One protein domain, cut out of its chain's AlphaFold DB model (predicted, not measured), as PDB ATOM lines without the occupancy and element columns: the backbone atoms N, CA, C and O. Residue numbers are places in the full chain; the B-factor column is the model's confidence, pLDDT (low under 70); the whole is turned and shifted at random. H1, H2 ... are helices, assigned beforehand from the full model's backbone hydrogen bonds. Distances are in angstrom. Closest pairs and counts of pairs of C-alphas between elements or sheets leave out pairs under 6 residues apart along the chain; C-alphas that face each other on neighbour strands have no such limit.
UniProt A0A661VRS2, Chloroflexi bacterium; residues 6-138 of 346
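Overview. This is residues 6 to 138 of the 346 residues of a protein of Chloroflexi bacterium (UniProt A0A661VRS2). Look for a loose, open set of eight helices in which few touch: the long helix H3 runs along one side, short H6 packs on it crosswise, and H7 and H8 make a small corner far from H3. Two long links, residues 64 to 75 and 107 to 118, run toward the H4 and H7 side and pair briefly side by side, while residues 80 to 90 and 92 to 98 stick out. The printed part has 133 residues with eight named helices, H1 to H8 in chain order, and no named strand; its class is all helix, with 75 residues in the helices. It is only just loose, close to compact, with a radius of gyration of the C-alphas of 17.4 A and spans of 45 by 39 by 36 A.

Along the chain. Find C-alpha 6 at (22.336, 17.090, -30.935); from there H1 runs through residues 6 to 15, 14.3 A long. H2 follows at residues 27 to 33. Find C-alpha 40 at (43.462, 26.573, -25.292), where H3, residues 40 to 63, begins; it is 34.3 A long and ends at C-alpha 63 at (13.916, 23.765, -8.126). Next come H4, residues 76 to 83, H5, residues 86 to 90, and H6, residues 100 to 106. H7 holds residues 119 to 128, 14.5 A long, and H8 residues 133 to 136, ending at C-alpha 136 at (27.251, 2.655, -26.963).

Arrangement. Begin at H1, which touches no helix; it is only just apart from H8, at a closest 8.5 A. H2 only just touches H3, with 3 pairs of C-alphas within 8 A; the closest are those of Tyr 30 and Ile 47, 7.0 A apart. Their lines stand at a steep tilt of 55 degrees, opposite ways. H3 touches H6 with residues 56 to 60 alone, the closest C-alphas being those of Asn 56 and Glu 100, 5.7 A apart, and the two are about perpendicular, at 84 degrees. H4 and H5 are close but not clearly touching; the closest C-alphas, of Ser 82 and Ala 88, are 7.3 A apart. H7 touches H8, closest at the C-alphas of Arg 123 and Ile 136, 5.7 A apart. Residues 70 to 71 pair with residues 110 to 111, parallel. In H1, H2, H3, H4, H6 and H7 every O i to N i+4 pair is within hydrogen-bond range; in H5 it is 0 of 1, with 0 of 2 O i to N i+3 pairs, and H8 is too short for an O i to N i+4 pair.

Size, cuts and confidence. Look for the two C-alphas farthest apart at Gly 36 and Glu 128, 45.8 A. The printed part has no cut. The links H1 to H2, H3 to H4 and H6 to H7 are long. Read the B-factor column at residues 79 to 99, where pLDDT is under 70; the mean of the printed part is 81.8.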
ATOM      1  N   SER A   6      23.361  16.809 -31.948       91.62
ATOM      2  CA  SER A   6      22.336  17.090 -30.935       91.62
ATOM      3  C   SER A   6      20.931  16.696 -31.402       91.62
ATOM      4  O   SER A   6      20.129  16.248 -30.593       91.62
ATOM      5  N   LYS A   7      20.630  16.823 -32.703       91.81
ATOM      6  CA  LYS A   7      19.332  16.406 -33.259       91.81
ATOM      7  C   LYS A   7      19.203  14.885 -33.250       91.81
ATOM      8  O   LYS A   7      18.157  14.372 -32.870       91.81
ATOM      9  N   GLU A   8      20.263  14.177 -33.632       89.06
ATOM     10  CA  GLU A   8      20.304  12.712 -33.607       89.06
ATOM     11  C   GLU A   8      20.164  12.171 -32.183       89.06
ATOM     12  O   GLU A   8      19.395  11.244 -31.954       89.06
ATOM     13  N   ILE A   9      20.851  12.770 -31.208       88.25
ATOM     14  CA  ILE A   9      20.734  12.391 -29.794       88.25
ATOM     15  C   ILE A   9      19.288  12.560 -29.306       88.25
ATOM     16  O   ILE A   9      18.729  11.629 -28.732       88.25
ATOM     17  N   MET A  10      18.656  13.707 -29.585       90.19
ATOM     18  CA  MET A  10      17.256  13.946 -29.211       90.19
ATOM     19  C   MET A  10      16.297  12.950 -29.869       90.19
ATOM     20  O   MET A  10      15.356  12.492 -29.224       90.19
ATOM     21  N   LYS A  11      16.545  12.589 -31.135       90.00
ATOM     22  CA  LYS A  11      15.757  11.581 -31.852       90.00
ATOM     23  C   LYS A  11      15.834  10.219 -31.154       90.00
ATOM     24  O   LYS A  11      14.789   9.668 -30.830       90.00
ATOM     25  N   HIS A  12      17.040   9.730 -30.856       86.81
ATOM     26  CA  HIS A  12      17.220   8.437 -30.184       86.81
ATOM     27  C   HIS A  12      16.595   8.413 -28.786       86.81
ATOM     28  O   HIS A  12      15.941   7.444 -28.419       86.81
ATOM     29  N   PHE A  13      16.759   9.481 -27.999       87.81
ATOM     30  CA  PHE A  13      16.128   9.546 -26.683       87.81
ATOM     31  C   PHE A  13      14.598   9.509 -26.771       87.81
ATOM     32  O   PHE A  13      13.960   8.808 -25.987       87.81
ATOM     33  N   ASN A  14      14.007  10.205 -27.744       89.31
ATOM     34  CA  ASN A  14      12.566  10.155 -27.965       89.31
ATOM     35  C   ASN A  14      12.091   8.754 -28.402       89.31
ATOM     36  O   ASN A  14      11.054   8.295 -27.933       89.31
ATOM     37  N   GLU A  15      12.854   8.058 -29.253       89.00
ATOM     38  CA  GLU A  15      12.582   6.667 -29.661       89.00
ATOM     39  C   GLU A  15      12.645   5.683 -28.482       89.00
ATOM     40  O   GLU A  15      11.853   4.747 -28.421       89.00
ATOM     41  N   LEU A  16      13.519   5.941 -27.507       87.62
ATOM     42  CA  LEU A  16      13.600   5.203 -26.240       87.62
ATOM     43  C   LEU A  16      12.511   5.606 -25.224       87.62
ATOM     44  O   LEU A  16      12.491   5.100 -24.105       87.62
ATOM     45  N   GLY A  17      11.606   6.523 -25.582       90.38
ATOM     46  CA  GLY A  17      10.494   6.957 -24.733       90.38
ATOM     47  C   GLY A  17      10.827   8.086 -23.752       90.38
ATOM     48  O   GLY A  17       9.955   8.492 -22.978       90.38
ATOM     49  N   PHE A  18      12.036   8.654 -23.792       89.81
ATOM     50  CA  PHE A  18      12.395   9.810 -22.970       89.81
ATOM     51  C   PHE A  18      11.793  11.091 -23.556       89.81
ATOM     52  O   PHE A  18      12.330  11.695 -24.483       89.81
ATOM     53  N   LYS A  19      10.661  11.521 -22.989       87.50
ATOM     54  CA  LYS A  19       9.915  12.711 -23.445       87.50
ATOM     55  C   LYS A  19      10.251  13.990 -22.677       87.50
ATOM     56  O   LYS A  19       9.997  15.082 -23.174       87.50
ATOM     57  N   ASN A  20      10.822  13.871 -21.479       90.69
ATOM     58  CA  ASN A  20      11.128  15.011 -20.612       90.69
ATOM     59  C   ASN A  20      12.589  15.466 -20.765       90.69
ATOM     60  O   ASN A  20      13.387  15.343 -19.841       90.69
ATOM     61  N   ILE A  21      12.952  15.940 -21.960       91.06
ATOM     62  CA  ILE A  21      14.302  16.437 -22.249       91.06
ATOM     63  C   ILE A  21      14.216  17.875 -22.745       91.06
ATOM     64  O   ILE A  21      13.605  18.159 -23.776       91.06
ATOM     65  N   LYS A  22      14.880  18.784 -22.029       90.81
ATOM     66  CA  LYS A  22      14.983  20.196 -22.400       90.81
ATOM     67  C   LYS A  22      16.308  20.453 -23.117       90.81
ATOM     68  O   LYS A  22      17.375  20.334 -22.523       90.81
ATOM     69  N   LEU A  23      16.247  20.830 -24.396       92.06
ATOM     70  CA  LEU A  23      17.428  21.230 -25.166       92.06
ATOM     71  C   LEU A  23      17.672  22.738 -25.027       92.06
ATOM     72  O   LEU A  23      16.914  23.542 -25.574       92.06
ATOM     73  N   ILE A  24      18.757  23.118 -24.356       93.94
ATOM     74  CA  ILE A  24      19.166  24.521 -24.211       93.94
ATOM     75  C   ILE A  24      20.045  24.935 -25.392       93.94
ATOM     76  O   ILE A  24      21.134  24.401 -25.604       93.94
ATOM     77  N   LYS A  25      19.569  25.899 -26.186       94.44
ATOM     78  CA  LYS A  25      20.317  26.456 -27.319       94.44
ATOM     79  C   LYS A  25      21.184  27.624 -26.852       94.44
ATOM     80  O   LYS A  25      20.738  28.763 -26.866       94.44
ATOM     81  N   ALA A  26      22.426  27.331 -26.479       95.62
ATOM     82  CA  ALA A  26      23.364  28.326 -25.954       95.62
ATOM     83  C   ALA A  26      24.485  28.742 -26.933       95.62
ATOM     84  O   ALA A  26      25.430  29.405 -26.522       95.62
ATOM     85  N   GLU A  27      24.409  28.363 -28.218       95.25
ATOM     86  CA  GLU A  27      25.498  28.577 -29.195       95.25
ATOM     87  C   GLU A  27      25.994  30.032 -29.230       95.25
ATOM     88  O   GLU A  27      27.194  30.262 -29.126       95.25
ATOM     89  N   GLU A  28      25.088  31.009 -29.297       95.56
ATOM     90  CA  GLU A  28      25.455  32.429 -29.376       95.56
ATOM     91  C   GLU A  28      26.147  32.941 -28.095       95.56
ATOM     92  O   GLU A  28      27.040  33.781 -28.181       95.56
ATOM     93  N   PHE A  29      25.816  32.397 -26.915       94.94
ATOM     94  CA  PHE A  29      26.513  32.730 -25.664       94.94
ATOM     95  C   PHE A  29      27.952  32.208 -25.680       94.94
ATOM     96  O   PHE A  29      28.878  32.963 -25.396       94.94
ATOM     97  N   TYR A  30      28.151  30.951 -26.093       96.88
ATOM     98  CA  TYR A  30      29.493  30.373 -26.225       96.88
ATOM     99  C   TYR A  30      30.337  31.135 -27.250       96.88
ATOM    100  O   TYR A  30      31.491  31.449 -26.973       96.88
ATOM    101  N   LEU A  31      29.775  31.459 -28.420       96.81
ATOM    102  CA  LEU A  31      30.493  32.200 -29.463       96.81
ATOM    103  C   LEU A  31      30.867  33.616 -29.020       96.81
ATOM    104  O   LEU A  31      31.945  34.098 -29.363       96.81
ATOM    105  N   LYS A  32      29.995  34.280 -28.255       96.88
ATOM    106  CA  LYS A  32      30.269  35.610 -27.712       96.88
ATOM    107  C   LYS A  32      31.428  35.582 -26.714       96.88
ATOM    108  O   LYS A  32      32.341  36.389 -26.854       96.88
ATOM    109  N   GLU A  33      31.400  34.665 -25.748       96.56
ATOM    110  CA  GLU A  33      32.435  34.565 -24.707       96.56
ATOM    111  C   GLU A  33      33.786  34.084 -25.258       96.56
ATOM    112  O   GLU A  33      34.836  34.494 -24.775       96.56
ATOM    113  N   LEU A  34      33.783  33.249 -26.303       96.94
ATOM    114  CA  LEU A  34      35.003  32.727 -26.932       96.94
ATOM    115  C   LEU A  34      35.564  33.626 -28.042       96.94
ATOM    116  O   LEU A  34      36.543  33.264 -28.703       96.94
ATOM    117  N   LYS A  35      34.957  34.791 -28.279       96.69
ATOM    118  CA  LYS A  35      35.371  35.690 -29.354       96.69
ATOM    119  C   LYS A  35      36.815  36.155 -29.143       96.69
ATOM    120  O   LYS A  35      37.133  36.784 -28.141       96.69
ATOM    121  N   GLY A  36      37.672  35.886 -30.127       96.38
ATOM    122  CA  GLY A  36      39.081  36.297 -30.100       96.38
ATOM    123  C   GLY A  36      39.983  35.458 -29.188       96.38
ATOM    124  O   GLY A  36      41.177  35.727 -29.120       96.38
ATOM    125  N   VAL A  37      39.453  34.436 -28.506       97.62
ATOM    126  CA  VAL A  37      40.240  33.601 -27.591       97.62
ATOM    127  C   VAL A  37      41.073  32.600 -28.388       97.62
ATOM    128  O   VAL A  37      40.533  31.742 -29.092       97.62
ATOM    129  N   VAL A  38      42.396  32.703 -28.258       96.31
ATOM    130  CA  VAL A  38      43.353  31.806 -28.924       96.31
ATOM    131  C   VAL A  38      43.915  30.740 -27.988       96.31
ATOM    132  O   VAL A  38      44.115  29.607 -28.420       96.31
ATOM    133  N   ASP A  39      44.110  31.079 -26.711       95.38
ATOM    134  CA  ASP A  39      44.733  30.196 -25.729       95.38
ATOM    135  C   ASP A  39      43.815  29.010 -25.365       95.38
ATOM    136  O   ASP A  39      42.665  29.218 -24.959       95.38
ATOM    137  N   PRO A  40      44.286  27.761 -25.505       93.94
ATOM    138  CA  PRO A  40      43.462  26.573 -25.292       93.94
ATOM    139  C   PRO A  40      43.017  26.382 -23.837       93.94
ATOM    140  O   PRO A  40      41.884  25.954 -23.599       93.94
ATOM    141  N   GLU A  41      43.839  26.754 -22.853       91.94
ATOM    142  CA  GLU A  41      43.456  26.656 -21.441       91.94
ATOM    143  C   GLU A  41      42.375  27.693 -21.096       91.94
ATOM    144  O   GLU A  41      41.381  27.365 -20.443       91.94
ATOM    145  N   GLN A  42      42.477  28.916 -21.626       95.06
ATOM    146  CA  GLN A  42      41.418  29.922 -21.521       95.06
ATOM    147  C   GLN A  42      40.120  29.456 -22.186       95.06
ATOM    148  O   GLN A  42      39.057  29.588 -21.576       95.06
ATOM    149  N   LYS A  43      40.178  28.850 -23.386       95.62
ATOM    150  CA  LYS A  43      38.990  28.253 -24.031       95.62
ATOM    151  C   LYS A  43      38.312  27.252 -23.088       95.62
ATOM    152  O   LYS A  43      37.093  27.296 -22.920       95.62
ATOM    153  N   ARG A  44      39.086  26.362 -22.455       93.62
ATOM    154  CA  ARG A  44      38.576  25.346 -21.518       93.62
ATOM    155  C   ARG A  44      37.912  25.970 -20.295       93.62
ATOM    156  O   ARG A  44      36.793  25.577 -19.966       93.62
ATOM    157  N   ILE A  45      38.571  26.939 -19.661       92.25
ATOM    158  CA  ILE A  45      38.051  27.640 -18.480       92.25
ATOM    159  C   ILE A  45      36.735  28.348 -18.814       92.25
ATOM    160  O   ILE A  45      35.748  28.167 -18.102       92.25
ATOM    161  N   LEU A  46      36.689  29.103 -19.916       94.88
ATOM    162  CA  LEU A  46      35.496  29.845 -20.331       94.88
ATOM    163  C   LEU A  46      34.327  28.912 -20.658       94.88
ATOM    164  O   LEU A  46      33.210  29.145 -20.199       94.88
ATOM    165  N   ILE A  47      34.577  27.824 -21.395       95.19
ATOM    166  CA  ILE A  47      33.539  26.836 -21.720       95.19
ATOM    167  C   ILE A  47      33.005  26.161 -20.457       95.19
ATOM    168  O   ILE A  47      31.790  26.009 -20.320       95.19
ATOM    169  N   GLY A  48      33.898  25.762 -19.547       92.06
ATOM    170  CA  GLY A  48      33.529  25.134 -18.280       92.06
ATOM    171  C   GLY A  48      32.698  26.067 -17.404       92.06
ATOM    172  O   GLY A  48      31.628  25.677 -16.942       92.06
ATOM    173  N   LYS A  49      33.139  27.322 -17.250       91.94
ATOM    174  CA  LYS A  49      32.399  28.354 -16.518       91.94
ATOM    175  C   LYS A  49      31.007  28.565 -17.110       91.94
ATOM    176  O   LYS A  49      30.021  28.457 -16.391       91.94
ATOM    177  N   LEU A  50      30.919  28.790 -18.422       93.81
ATOM    178  CA  LEU A  50      29.642  29.058 -19.077       93.81
ATOM    179  C   LEU A  50      28.684  27.860 -18.988       93.81
ATOM    180  O   LEU A  50      27.484  28.046 -18.809       93.81
ATOM    181  N   PHE A  51      29.204  26.629 -19.059       93.38
ATOM    182  CA  PHE A  51      28.402  25.426 -18.826       93.38
ATOM    183  C   PHE A  51      27.797  25.409 -17.418       93.38
ATOM    184  O   PHE A  51      26.597  25.177 -17.276       93.38
ATOM    185  N   VAL A  52      28.609  25.681 -16.391       88.44
ATOM    186  CA  VAL A  52      28.156  25.729 -14.993       88.44
ATOM    187  C   VAL A  52      27.140  26.852 -14.779       88.44
ATOM    188  O   VAL A  52      26.126  26.626 -14.122       88.44
ATOM    189  N   ASP A  53      27.361  28.029 -15.362       89.56
ATOM    190  CA  ASP A  53      26.449  29.172 -15.248       89.56
ATOM    191  C   ASP A  53      25.070  28.853 -15.852       89.56
ATOM    192  O   ASP A  53      24.048  29.017 -15.180       89.56
ATOM    193  N   ILE A  54      25.036  28.302 -17.072       91.31
ATOM    194  CA  ILE A  54      23.793  27.887 -17.743       91.31
ATOM    195  C   ILE A  54      23.098  26.765 -16.959       91.31
ATOM    196  O   ILE A  54      21.884  26.801 -16.758       91.31
ATOM    197  N   ALA A  55      23.852  25.763 -16.496       89.75
ATOM    198  CA  ALA A  55      23.293  24.658 -15.724       89.75
ATOM    199  C   ALA A  55      22.676  25.144 -14.403       89.75
ATOM    200  O   ALA A  55      21.576  24.722 -14.050       89.75
ATOM    201  N   ASN A  56      23.342  26.059 -13.694       88.38
ATOM    202  CA  ASN A  56      22.832  26.638 -12.453       88.38
ATOM    203  C   ASN A  56      21.535  27.425 -12.671       88.38
ATOM    204  O   ASN A  56      20.616  27.313 -11.859       88.38
ATOM    205  N   GLU A  57      21.441  28.203 -13.753       90.38
ATOM    206  CA  GLU A  57      20.213  28.923 -14.101       90.38
ATOM    207  C   GLU A  57      19.046  27.951 -14.333       90.38
ATOM    208  O   GLU A  57      17.952  28.129 -13.791       90.38
ATOM    209  N   GLU A  58      19.290  26.874 -15.078       91.44
ATOM    210  CA  GLU A  58      18.278  25.862 -15.374       91.44
ATOM    211  C   GLU A  58      17.859  25.055 -14.138       91.44
ATOM    212  O   GLU A  58      16.663  24.866 -13.901       91.44
ATOM    213  N   ILE A  59      18.811  24.650 -13.293       88.94
ATOM    214  CA  ILE A  59      18.533  23.968 -12.019       88.94
ATOM    215  C   ILE A  59      17.721  24.877 -11.087       88.94
ATOM    216  O   ILE A  59      16.747  24.423 -10.488       88.94
ATOM    217  N   SER A  60      18.070  26.164 -10.997       88.00
ATOM    218  CA  SER A  60      17.341  27.153 -10.190       88.00
ATOM    219  C   SER A  60      15.897  27.345 -10.663       88.00
ATOM    220  O   SER A  60      14.980  27.543  -9.865       88.00
ATOM    221  N   ASN A  61      15.655  27.254 -11.970       89.31
ATOM    222  CA  ASN A  61      14.300  27.311 -12.508       89.31
ATOM    223  C   ASN A  61      13.501  26.035 -12.224       89.31
ATOM    224  O   ASN A  61      12.310  26.126 -11.930       89.31
ATOM    225  N   LEU A  62      14.140  24.865 -12.270       88.56
ATOM    226  CA  LEU A  62      13.497  23.588 -11.962       88.56
ATOM    227  C   LEU A  62      13.196  23.422 -10.466       88.56
ATOM    228  O   LEU A  62      12.155  22.867 -10.120       88.56
ATOM    229  N   SER A  63      14.056  23.935  -9.581       85.75
ATOM    230  CA  SER A  63      13.916  23.765  -8.126       85.75
ATOM    231  C   SER A  63      12.707  24.505  -7.549       85.75
ATOM    232  O   SER A  63      12.206  24.147  -6.486       85.75
ATOM    233  N   LYS A  64      12.168  25.486  -8.285       87.31
ATOM    234  CA  LYS A  64      10.894  26.150  -7.968       87.31
ATOM    235  C   LYS A  64       9.700  25.191  -7.997       87.31
ATOM    236  O   LYS A  64       8.695  25.466  -7.353       87.31
ATOM    237  N   ASN A  65       9.812  24.079  -8.726       84.31
ATOM    238  CA  ASN A  65       8.725  23.126  -8.946       84.31
ATOM    239  C   ASN A  65       8.831  21.868  -8.070       84.31
ATOM    240  O   ASN A  65       8.027  20.951  -8.230       84.31
ATOM    241  N   GLY A  66       9.808  21.801  -7.161       84.94
ATOM    242  CA  GLY A  66       9.959  20.682  -6.238       84.94
ATOM    243  C   GLY A  66      11.407  20.367  -5.893       84.94
ATOM    244  O   GLY A  66      12.349  21.041  -6.312       84.94
ATOM    245  N   GLU A  67      11.582  19.313  -5.102       87.06
ATOM    246  CA  GLU A  67      12.912  18.825  -4.774       87.06
ATOM    247  C   GLU A  67      13.598  18.194  -5.987       87.06
ATOM    248  O   GLU A  67      12.983  17.456  -6.756       87.06
ATOM    249  N   LEU A  68      14.899  18.452  -6.125       89.25
ATOM    250  CA  LEU A  68      15.716  17.926  -7.212       89.25
ATOM    251  C   LEU A  68      16.794  16.982  -6.689       89.25
ATOM    252  O   LEU A  68      17.360  17.207  -5.620       89.25
ATOM    253  N   LEU A  69      17.115  15.980  -7.500       90.38
ATOM    254  CA  LEU A  69      18.311  15.152  -7.386       90.38
ATOM    255  C   LEU A  69      19.154  15.363  -8.645       90.38
ATOM    256  O   LEU A  69      18.609  15.435  -9.750       90.38
ATOM    257  N   LEU A  70      20.470  15.462  -8.481       90.00
ATOM    258  CA  LEU A  70      21.414  15.537  -9.591       90.00
ATOM    259  C   LEU A  70      21.959  14.138  -9.875       90.00
ATOM    260  O   LEU A  70      22.575  13.529  -9.007       90.00
ATOM    261  N   VAL A  71      21.743  13.633 -11.088       91.62
ATOM    262  CA  VAL A  71      22.265  12.328 -11.514       91.62
ATOM    263  C   VAL A  71      23.430  12.536 -12.473       91.62
ATOM    264  O   VAL A  71      23.293  13.267 -13.456       91.62
ATOM    265  N   GLN A  72      24.564  11.886 -12.212       88.44
ATOM    266  CA  GLN A  72      25.758  11.946 -13.057       88.44
ATOM    267  C   GLN A  72      26.185  10.546 -13.505       88.44
ATOM    268  O   GLN A  72      26.030   9.561 -12.789       88.44
ATOM    269  N   GLY A  73      26.724  10.466 -14.721       89.69
ATOM    270  CA  GLY A  73      27.246   9.228 -15.305       89.69
ATOM    271  C   GLY A  73      28.721   8.972 -14.993       89.69
ATOM    272  O   GLY A  73      29.388   8.384 -15.837       89.69
ATOM    273  N   THR A  74      29.227   9.467 -13.859       85.81
ATOM    274  CA  THR A  74      30.615   9.281 -13.407       85.81
ATOM    275  C   THR A  74      30.947   7.791 -13.331       85.81
ATOM    276  O   THR A  74      30.146   7.024 -12.792       85.81
ATOM    277  N   ILE A  75      32.101   7.384 -13.865       86.19
ATOM    278  CA  ILE A  75      32.561   5.984 -13.859       86.19
ATOM    279  C   ILE A  75      33.751   5.781 -12.918       86.19
ATOM    280  O   ILE A  75      34.383   6.747 -12.494       86.19
ATOM    281  N   TYR A  76      34.090   4.526 -12.612       82.75
ATOM    282  CA  TYR A  76      35.154   4.206 -11.656       82.75
ATOM    283  C   TYR A  76      36.512   4.871 -11.983       82.75
ATOM    284  O   TYR A  76      37.083   5.491 -11.083       82.75
ATOM    285  N   PRO A  77      37.011   4.876 -13.242       78.12
ATOM    286  CA  PRO A  77      38.238   5.601 -13.595       78.12
ATOM    287  C   PRO A  77      38.239   7.093 -13.224       78.12
ATOM    288  O   PRO A  77      39.253   7.601 -12.747       78.12
ATOM    289  N   ASP A  78      37.098   7.779 -13.354       74.62
ATOM    290  CA  ASP A  78      36.985   9.210 -13.038       74.62
ATOM    291  C   ASP A  78      37.163   9.471 -11.527       74.62
ATOM    292  O   ASP A  78      37.662  10.523 -11.109       74.62
ATOM    293  N   THR A  79      36.789   8.503 -10.681       69.06
ATOM    294  CA  THR A  79      36.935   8.598  -9.216       69.06
ATOM    295  C   THR A  79      38.391   8.469  -8.762       69.06
ATOM    296  O   THR A  79      38.796   9.092  -7.782       69.06
ATOM    297  N   ILE A  80      39.212   7.719  -9.505       60.25
ATOM    298  CA  ILE A  80      40.645   7.567  -9.227       60.25
ATOM    299  C   ILE A  80      41.392   8.841  -9.631       60.25
ATOM    300  O   ILE A  80      42.201   9.353  -8.855       60.25
ATOM    301  N   GLU A  81      41.098   9.392 -10.814       55.22
ATOM    302  CA  GLU A  81      41.715  10.641 -11.287       55.22
ATOM    303  C   GLU A  81      41.401  11.825 -10.358       55.22
ATOM    304  O   GLU A  81      42.293  12.608 -10.013       55.22
ATOM    305  N   SER A  82      40.153  11.917  -9.889       50.28
ATOM    306  CA  SER A  82      39.722  12.932  -8.918       50.28
ATOM    307  C   SER A  82      40.247  12.691  -7.498       50.28
ATOM    308  O   SER A  82      40.532  13.659  -6.796       50.28
ATOM    309  N   GLY A  83      40.464  11.436  -7.085       35.88
ATOM    310  CA  GLY A  83      41.107  11.090  -5.810       35.88
ATOM    311  C   GLY A  83      42.621  11.345  -5.764       35.88
ATOM    312  O   GLY A  83      43.187  11.473  -4.682       35.88
ATOM    313  N   SER A  84      43.274  11.452  -6.927       32.38
ATOM    314  CA  SER A  84      44.736  11.603  -7.060       32.38
ATOM    315  C   SER A  84      45.189  13.045  -7.299       32.38
ATOM    316  O   SER A  84      46.388  13.322  -7.344       32.38
ATOM    317  N   THR A  85      44.257  13.978  -7.504       33.69
ATOM    318  CA  THR A  85      44.586  15.361  -7.833       33.69
ATOM    319  C   THR A  85      43.819  16.356  -6.969       33.69
ATOM    320  O   THR A  85      42.668  16.695  -7.230       33.69
ATOM    321  N   ASP A  86      44.547  17.003  -6.057       34.88
ATOM    322  CA  ASP A  86      44.195  18.289  -5.424       34.88
ATOM    323  C   ASP A  86      43.980  19.444  -6.446       34.88
ATOM    324  O   ASP A  86      43.919  20.621  -6.092       34.88
ATOM    325  N   LYS A  87      43.851  19.152  -7.750       28.92
ATOM    326  CA  LYS A  87      43.629  20.127  -8.829       28.92
ATOM    327  C   LYS A  87      42.154  20.447  -9.079       28.92
ATOM    328  O   LYS A  87      41.875  21.405  -9.797       28.92
ATOM    329  N   ALA A  88      41.217  19.756  -8.426       29.77
ATOM    330  CA  ALA A  88      39.821  20.205  -8.352       29.77
ATOM    331  C   ALA A  88      39.652  21.504  -7.522       29.77
ATOM    332  O   ALA A  88      38.582  22.107  -7.511       29.77
ATOM    333  N   ALA A  89      40.718  21.975  -6.858       30.47
ATOM    334  CA  ALA A  89      40.723  23.197  -6.056       30.47
ATOM    335  C   ALA A  89      40.873  24.510  -6.862       30.47
ATOM    336  O   ALA A  89      40.722  25.588  -6.288       30.47
ATOM    337  N   LEU A  90      41.144  24.465  -8.175       30.69
ATOM    338  CA  LEU A  90      41.492  25.657  -8.972       30.69
ATOM    339  C   LEU A  90      40.308  26.427  -9.588       30.69
ATOM    340  O   LEU A  90      40.521  27.405 -10.297       30.69
ATOM    341  N   ILE A  91      39.067  26.071  -9.246       33.78
ATOM    342  CA  ILE A  91      37.891  26.939  -9.455       33.78
ATOM    343  C   ILE A  91      37.324  27.332  -8.083       33.78
ATOM    344  O   ILE A  91      36.164  27.112  -7.761       33.78
ATOM    345  N   LYS A  92      38.183  27.891  -7.227       36.16
ATOM    346  CA  LYS A  92      37.790  28.561  -5.977       36.16
ATOM    347  C   LYS A  92      38.291  30.000  -5.949       36.16
ATOM    348  O   LYS A  92      38.831  30.456  -4.950       36.16
ATOM    349  N   THR A  93      38.108  30.744  -7.032       32.41
ATOM    350  CA  THR A  93      38.363  32.187  -7.014       32.41
ATOM    351  C   THR A  93      37.321  32.939  -7.841       32.41
ATOM    352  O   THR A  93      37.227  32.814  -9.055       32.41
ATOM    353  N   HIS A  94      36.546  33.749  -7.112       35.34
ATOM    354  CA  HIS A  94      35.629  34.799  -7.563       35.34
ATOM    355  C   HIS A  94      34.276  34.393  -8.166       35.34
ATOM    356  O   HIS A  94      33.989  34.723  -9.307       35.34
ATOM    357  N   HIS A  95      33.379  33.853  -7.331       41.16
ATOM    358  CA  HIS A  95      32.042  34.436  -7.118       41.16
ATOM    359  C   HIS A  95      31.508  34.014  -5.735       41.16
ATOM    360  O   HIS A  95      31.388  32.833  -5.438       41.16
ATOM    361  N   ASN A  96      31.164  34.986  -4.882       38.78
ATOM    362  CA  ASN A  96      30.515  34.789  -3.574       38.78
ATOM    363  C   ASN A  96      29.036  34.352  -3.720       38.78
ATOM    364  O   ASN A  96      28.122  35.011  -3.225       38.78
ATOM    365  N   ARG A  97      28.776  33.250  -4.427       46.00
ATOM    366  CA  ARG A  97      27.477  32.567  -4.472       46.00
ATOM    367  C   ARG A  97      27.734  31.067  -4.505       46.00
ATOM    368  O   ARG A  97      28.288  30.580  -5.480       46.00
ATOM    369  N   VAL A  98      27.306  30.360  -3.458       53.56
ATOM    370  CA  VAL A  98      27.246  28.892  -3.469       53.56
ATOM    371  C   VAL A  98      26.334  28.494  -4.626       53.56
ATOM    372  O   VAL A  98      25.152  28.859  -4.631       53.56
ATOM    373  N   SER A  99      26.897  27.827  -5.627       68.12
ATOM    374  CA  SER A  99      26.161  27.365  -6.803       68.12
ATOM    375  C   SER A  99      25.009  26.443  -6.381       68.12
ATOM    376  O   SER A  99      25.088  25.761  -5.358       68.12
ATOM    377  N   GLU A 100      23.904  26.410  -7.135       70.38
ATOM    378  CA  GLU A 100      22.806  25.472  -6.829       70.38
ATOM    379  C   GLU A 100      23.298  24.021  -6.870       70.38
ATOM    380  O   GLU A 100      22.855  23.191  -6.078       70.38
ATOM    381  N   ILE A 101      24.292  23.743  -7.716       72.81
ATOM    382  CA  ILE A 101      25.017  22.473  -7.726       72.81
ATOM    383  C   ILE A 101      25.662  22.214  -6.358       72.81
ATOM    384  O   ILE A 101      25.342  21.200  -5.747       72.81
ATOM    385  N   GLU A 102      26.477  23.126  -5.814       73.31
ATOM    386  CA  GLU A 102      27.077  22.986  -4.470       73.31
ATOM    387  C   GLU A 102      26.029  22.811  -3.358       73.31
ATOM    388  O   GLU A 102      26.256  22.069  -2.397       73.31
ATOM    389  N   LYS A 103      24.853  23.438  -3.484       75.31
ATOM    390  CA  LYS A 103      23.730  23.207  -2.558       75.31
ATOM    391  C   LYS A 103      23.179  21.788  -2.657       75.31
ATOM    392  O   LYS A 103      22.831  21.206  -1.635       75.31
ATOM    393  N   LEU A 104      23.087  21.217  -3.858       76.25
ATOM    394  CA  LEU A 104      22.715  19.812  -4.034       76.25
ATOM    395  C   LEU A 104      23.800  18.878  -3.479       76.25
ATOM    396  O   LEU A 104      23.456  17.925  -2.782       76.25
ATOM    397  N   ILE A 105      25.085  19.187  -3.694       76.00
ATOM    398  CA  ILE A 105      26.219  18.411  -3.156       76.00
ATOM    399  C   ILE A 105      26.169  18.376  -1.626       76.00
ATOM    400  O   ILE A 105      26.123  17.309  -1.022       76.00
ATOM    401  N   SER A 106      26.129  19.553  -0.996       75.50
ATOM    402  CA  SER A 106      26.093  19.706   0.467       75.50
ATOM    403  C   SER A 106      24.866  19.069   1.119       75.50
ATOM    404  O   SER A 106      24.933  18.657   2.274       75.50
ATOM    405  N   LYS A 107      23.755  18.948   0.386       80.44
ATOM    406  CA  LYS A 107      22.546  18.243   0.835       80.44
ATOM    407  C   LYS A 107      22.570  16.736   0.545       80.44
ATOM    408  O   LYS A 107      21.566  16.077   0.799       80.44
ATOM    409  N   GLY A 108      23.657  16.196  -0.011       79.50
ATOM    410  CA  GLY A 108      23.765  14.778  -0.369       79.50
ATOM    411  C   GLY A 108      22.814  14.355  -1.493       79.50
ATOM    412  O   GLY A 108      22.394  13.205  -1.546       79.50
ATOM    413  N   LYS A 109      22.435  15.285  -2.379       86.31
ATOM    414  CA  LYS A 109      21.449  15.075  -3.453       86.31
ATOM    415  C   LYS A 109      22.089  14.715  -4.804       86.31
ATOM    416  O   LYS A 109      21.480  14.964  -5.844       86.31
ATOM    417  N   ILE A 110      23.299  14.147  -4.799       88.50
ATOM    418  CA  ILE A 110      23.966  13.608  -5.995       88.50
ATOM    419  C   ILE A 110      23.823  12.084  -6.029       88.50
ATOM    420  O   ILE A 110      24.050  11.415  -5.023       88.50
ATOM    421  N   ILE A 111      23.486  11.542  -7.198       90.94
ATOM    422  CA  ILE A 111      23.449  10.105  -7.468       90.94
ATOM    423  C   ILE A 111      24.383   9.796  -8.641       90.94
ATOM    424  O   ILE A 111      24.255  10.379  -9.716       90.94
ATOM    425  N   GLU A 112      25.282   8.832  -8.451       92.06
ATOM    426  CA  GLU A 112      26.250   8.383  -9.461       92.06
ATOM    427  C   GLU A 112      26.108   6.870  -9.681       92.06
ATOM    428  O   GLU A 112      26.820   6.081  -9.057       92.06
ATOM    429  N   PRO A 113      25.161   6.425 -10.531       93.69
ATOM    430  CA  PRO A 113      24.824   5.005 -10.654       93.69
ATOM    431  C   PRO A 113      25.939   4.142 -11.253       93.69
ATOM    432  O   PRO A 113      25.912   2.926 -11.109       93.69
ATOM    433  N   LEU A 114      26.888   4.760 -11.964       94.19
ATOM    434  CA  LEU A 114      27.931   4.067 -12.725       94.19
ATOM    435  C   LEU A 114      29.305   4.117 -12.041       94.19
ATOM    436  O   LEU A 114      30.272   3.610 -12.603       94.19
ATOM    437  N   LYS A 115      29.399   4.701 -10.837       90.62
ATOM    438  CA  LYS A 115      30.674   5.006 -10.166       90.62
ATOM    439  C   LYS A 115      31.538   3.779  -9.853       90.62
ATOM    440  O   LYS A 115      32.722   3.927  -9.588       90.62
ATOM    441  N   GLU A 116      30.947   2.586  -9.854       91.31
ATOM    442  CA  GLU A 116      31.619   1.310  -9.568       91.31
ATOM    443  C   GLU A 116      31.979   0.532 -10.842       91.31
ATOM    444  O   GLU A 116      32.554  -0.545 -10.749       91.31
ATOM    445  N   LEU A 117      31.643   1.059 -12.024       91.44
ATOM    446  CA  LEU A 117      31.809   0.361 -13.297       91.44
ATOM    447  C   LEU A 117      32.986   0.911 -14.103       91.44
ATOM    448  O   LEU A 117      33.204   2.125 -14.187       91.44
ATOM    449  N   TYR A 118      33.690   0.009 -14.782       88.56
ATOM    450  CA  TYR A 118      34.634   0.324 -15.846       88.56
ATOM    451  C   TYR A 118      33.919   0.579 -17.184       88.56
ATOM    452  O   TYR A 118      32.728   0.325 -17.378       88.56
ATOM    453  N   LYS A 119      34.648   1.142 -18.155       84.25
ATOM    454  CA  LYS A 119      34.069   1.627 -19.421       84.25
ATOM    455  C   LYS A 119      33.488   0.510 -20.295       84.25
ATOM    456  O   LYS A 119      32.494   0.717 -20.992       84.25
ATOM    457  N   ASP A 120      34.120  -0.651 -20.304       87.00
ATOM    458  CA  ASP A 120      33.642  -1.863 -20.964       87.00
ATOM    459  C   ASP A 120      32.377  -2.422 -20.293       87.00
ATOM    460  O   ASP A 120      31.433  -2.801 -20.993       87.00
ATOM    461  N   GLU A 121      32.295  -2.362 -18.965       92.25
ATOM    462  CA  GLU A 121      31.102  -2.743 -18.199       92.25
ATOM    463  C   GLU A 121      29.921  -1.806 -18.468       92.25
ATOM    464  O   GLU A 121      28.812  -2.273 -18.723       92.25
ATOM    465  N   VAL A 122      30.154  -0.490 -18.538       92.44
ATOM    466  CA  VAL A 122      29.119   0.484 -18.932       92.44
ATOM    467  C   VAL A 122      28.592   0.192 -20.340       92.44
ATOM    468  O   VAL A 122      27.391   0.308 -20.596       92.44
ATOM    469  N   ARG A 123      29.460  -0.234 -21.268       90.69
ATOM    470  CA  ARG A 123      29.027  -0.639 -22.615       90.69
ATOM    471  C   ARG A 123      28.172  -1.902 -22.583       90.69
ATOM    472  O   ARG A 123      27.177  -1.966 -23.304       90.69
ATOM    473  N   LYS A 124      28.542  -2.892 -21.767       93.12
ATOM    474  CA  LYS A 124      27.758  -4.118 -21.577       93.12
ATOM    475  C   LYS A 124      26.385  -3.804 -20.979       93.12
ATOM    476  O   LYS A 124      25.381  -4.212 -21.557       93.12
ATOM    477  N   LEU A 125      26.339  -2.990 -19.925       94.88
ATOM    478  CA  LEU A 125      25.099  -2.515 -19.315       94.88
ATOM    479  C   LEU A 125      24.214  -1.791 -20.337       94.88
ATOM    480  O   LEU A 125      23.022  -2.062 -20.431       94.88
ATOM    481  N   GLY A 126      24.796  -0.923 -21.170       93.06
ATOM    482  CA  GLY A 126      24.060  -0.250 -22.239       93.06
ATOM    483  C   GLY A 126      23.388  -1.216 -23.222       93.06
ATOM    484  O   GLY A 126      22.268  -0.951 -23.658       93.06
ATOM    485  N   LYS A 127      24.030  -2.349 -23.546       92.94
ATOM    486  CA  LYS A 127      23.433  -3.390 -24.401       92.94
ATOM    487  C   LYS A 127      22.277  -4.097 -23.707       92.94
ATOM    488  O   LYS A 127      21.248  -4.317 -24.337       92.94
ATOM    489  N   GLU A 128      22.444  -4.441 -22.433       94.62
ATOM    490  CA  GLU A 128      21.402  -5.092 -21.627       94.62
ATOM    491  C   GLU A 128      20.172  -4.186 -21.454       94.62
ATOM    492  O   GLU A 128      19.043  -4.664 -21.487       94.62
ATOM    493  N   LEU A 129      20.380  -2.866 -21.386       91.31
ATOM    494  CA  LEU A 129      19.319  -1.852 -21.389       91.31
ATOM    495  C   LEU A 129      18.681  -1.614 -22.772       91.31
ATOM    496  O   LEU A 129      17.775  -0.790 -22.891       91.31
ATOM    497  N   GLY A 130      19.146  -2.290 -23.827       88.00
ATOM    498  CA  GLY A 130      18.610  -2.154 -25.184       88.00
ATOM    499  C   GLY A 130      19.011  -0.860 -25.903       88.00
ATOM    500  O   GLY A 130      18.345  -0.461 -26.860       88.00
ATOM    501  N   LEU A 131      20.083  -0.183 -25.471       88.38
ATOM    502  CA  LEU A 131      20.545   1.029 -26.147       88.38
ATOM    503  C   LEU A 131      21.101   0.702 -27.547       88.38
ATOM    504  O   LEU A 131      21.795  -0.303 -27.726       88.38
ATOM    505  N   PRO A 132      20.873   1.569 -28.551       85.56
ATOM    506  CA  PRO A 132      21.415   1.371 -29.890       85.56
ATOM    507  C   PRO A 132      22.941   1.232 -29.890       85.56
ATOM    508  O   PRO A 132      23.648   2.034 -29.274       85.56
ATOM    509  N   HIS A 133      23.461   0.284 -30.676       84.69
ATOM    510  CA  HIS A 133      24.905   0.044 -30.820       84.69
ATOM    511  C   HIS A 133      25.687   1.337 -31.117       84.69
ATOM    512  O   HIS A 133      26.722   1.604 -30.509       84.69
ATOM    513  N   LYS A 134      25.141   2.192 -31.993       81.62
ATOM    514  CA  LYS A 134      25.740   3.476 -32.387       81.62
ATOM    515  C   LYS A 134      25.893   4.470 -31.225       81.62
ATOM    516  O   LYS A 134      26.777   5.316 -31.275       81.62
ATOM    517  N   LEU A 135      25.068   4.384 -30.175       83.62
ATOM    518  CA  LEU A 135      25.199   5.225 -28.977       83.62
ATOM    519  C   LEU A 135      26.241   4.676 -27.996       83.62
ATOM    520  O   LEU A 135      26.966   5.459 -27.385       83.62
ATOM    521  N   ILE A 136      26.329   3.349 -27.874       87.44
ATOM    522  CA  ILE A 136      27.251   2.655 -26.963       87.44
ATOM    523  C   ILE A 136      28.703   2.760 -27.452       87.44
ATOM    524  O   ILE A 136      29.620   3.007 -26.667       87.44
ATOM    525  N   TYR A 137      28.910   2.583 -28.758       83.56
ATOM    526  CA  TYR A 137      30.237   2.500 -29.378       83.56
ATOM    527  C   TYR A 137      30.670   3.776 -30.096       83.56
ATOM    528  O   TYR A 137      31.676   3.773 -30.796       83.56
ATOM    529  N   ARG A 138      29.953   4.891 -29.907       86.00
ATOM    530  CA  ARG A 138      30.393   6.181 -30.449       86.00
ATOM    531  C   ARG A 138      31.794   6.530 -29.952       86.00
ATOM    532  O   ARG A 138      32.102   6.361 -28.768       86.00
TER     533      ARG A 138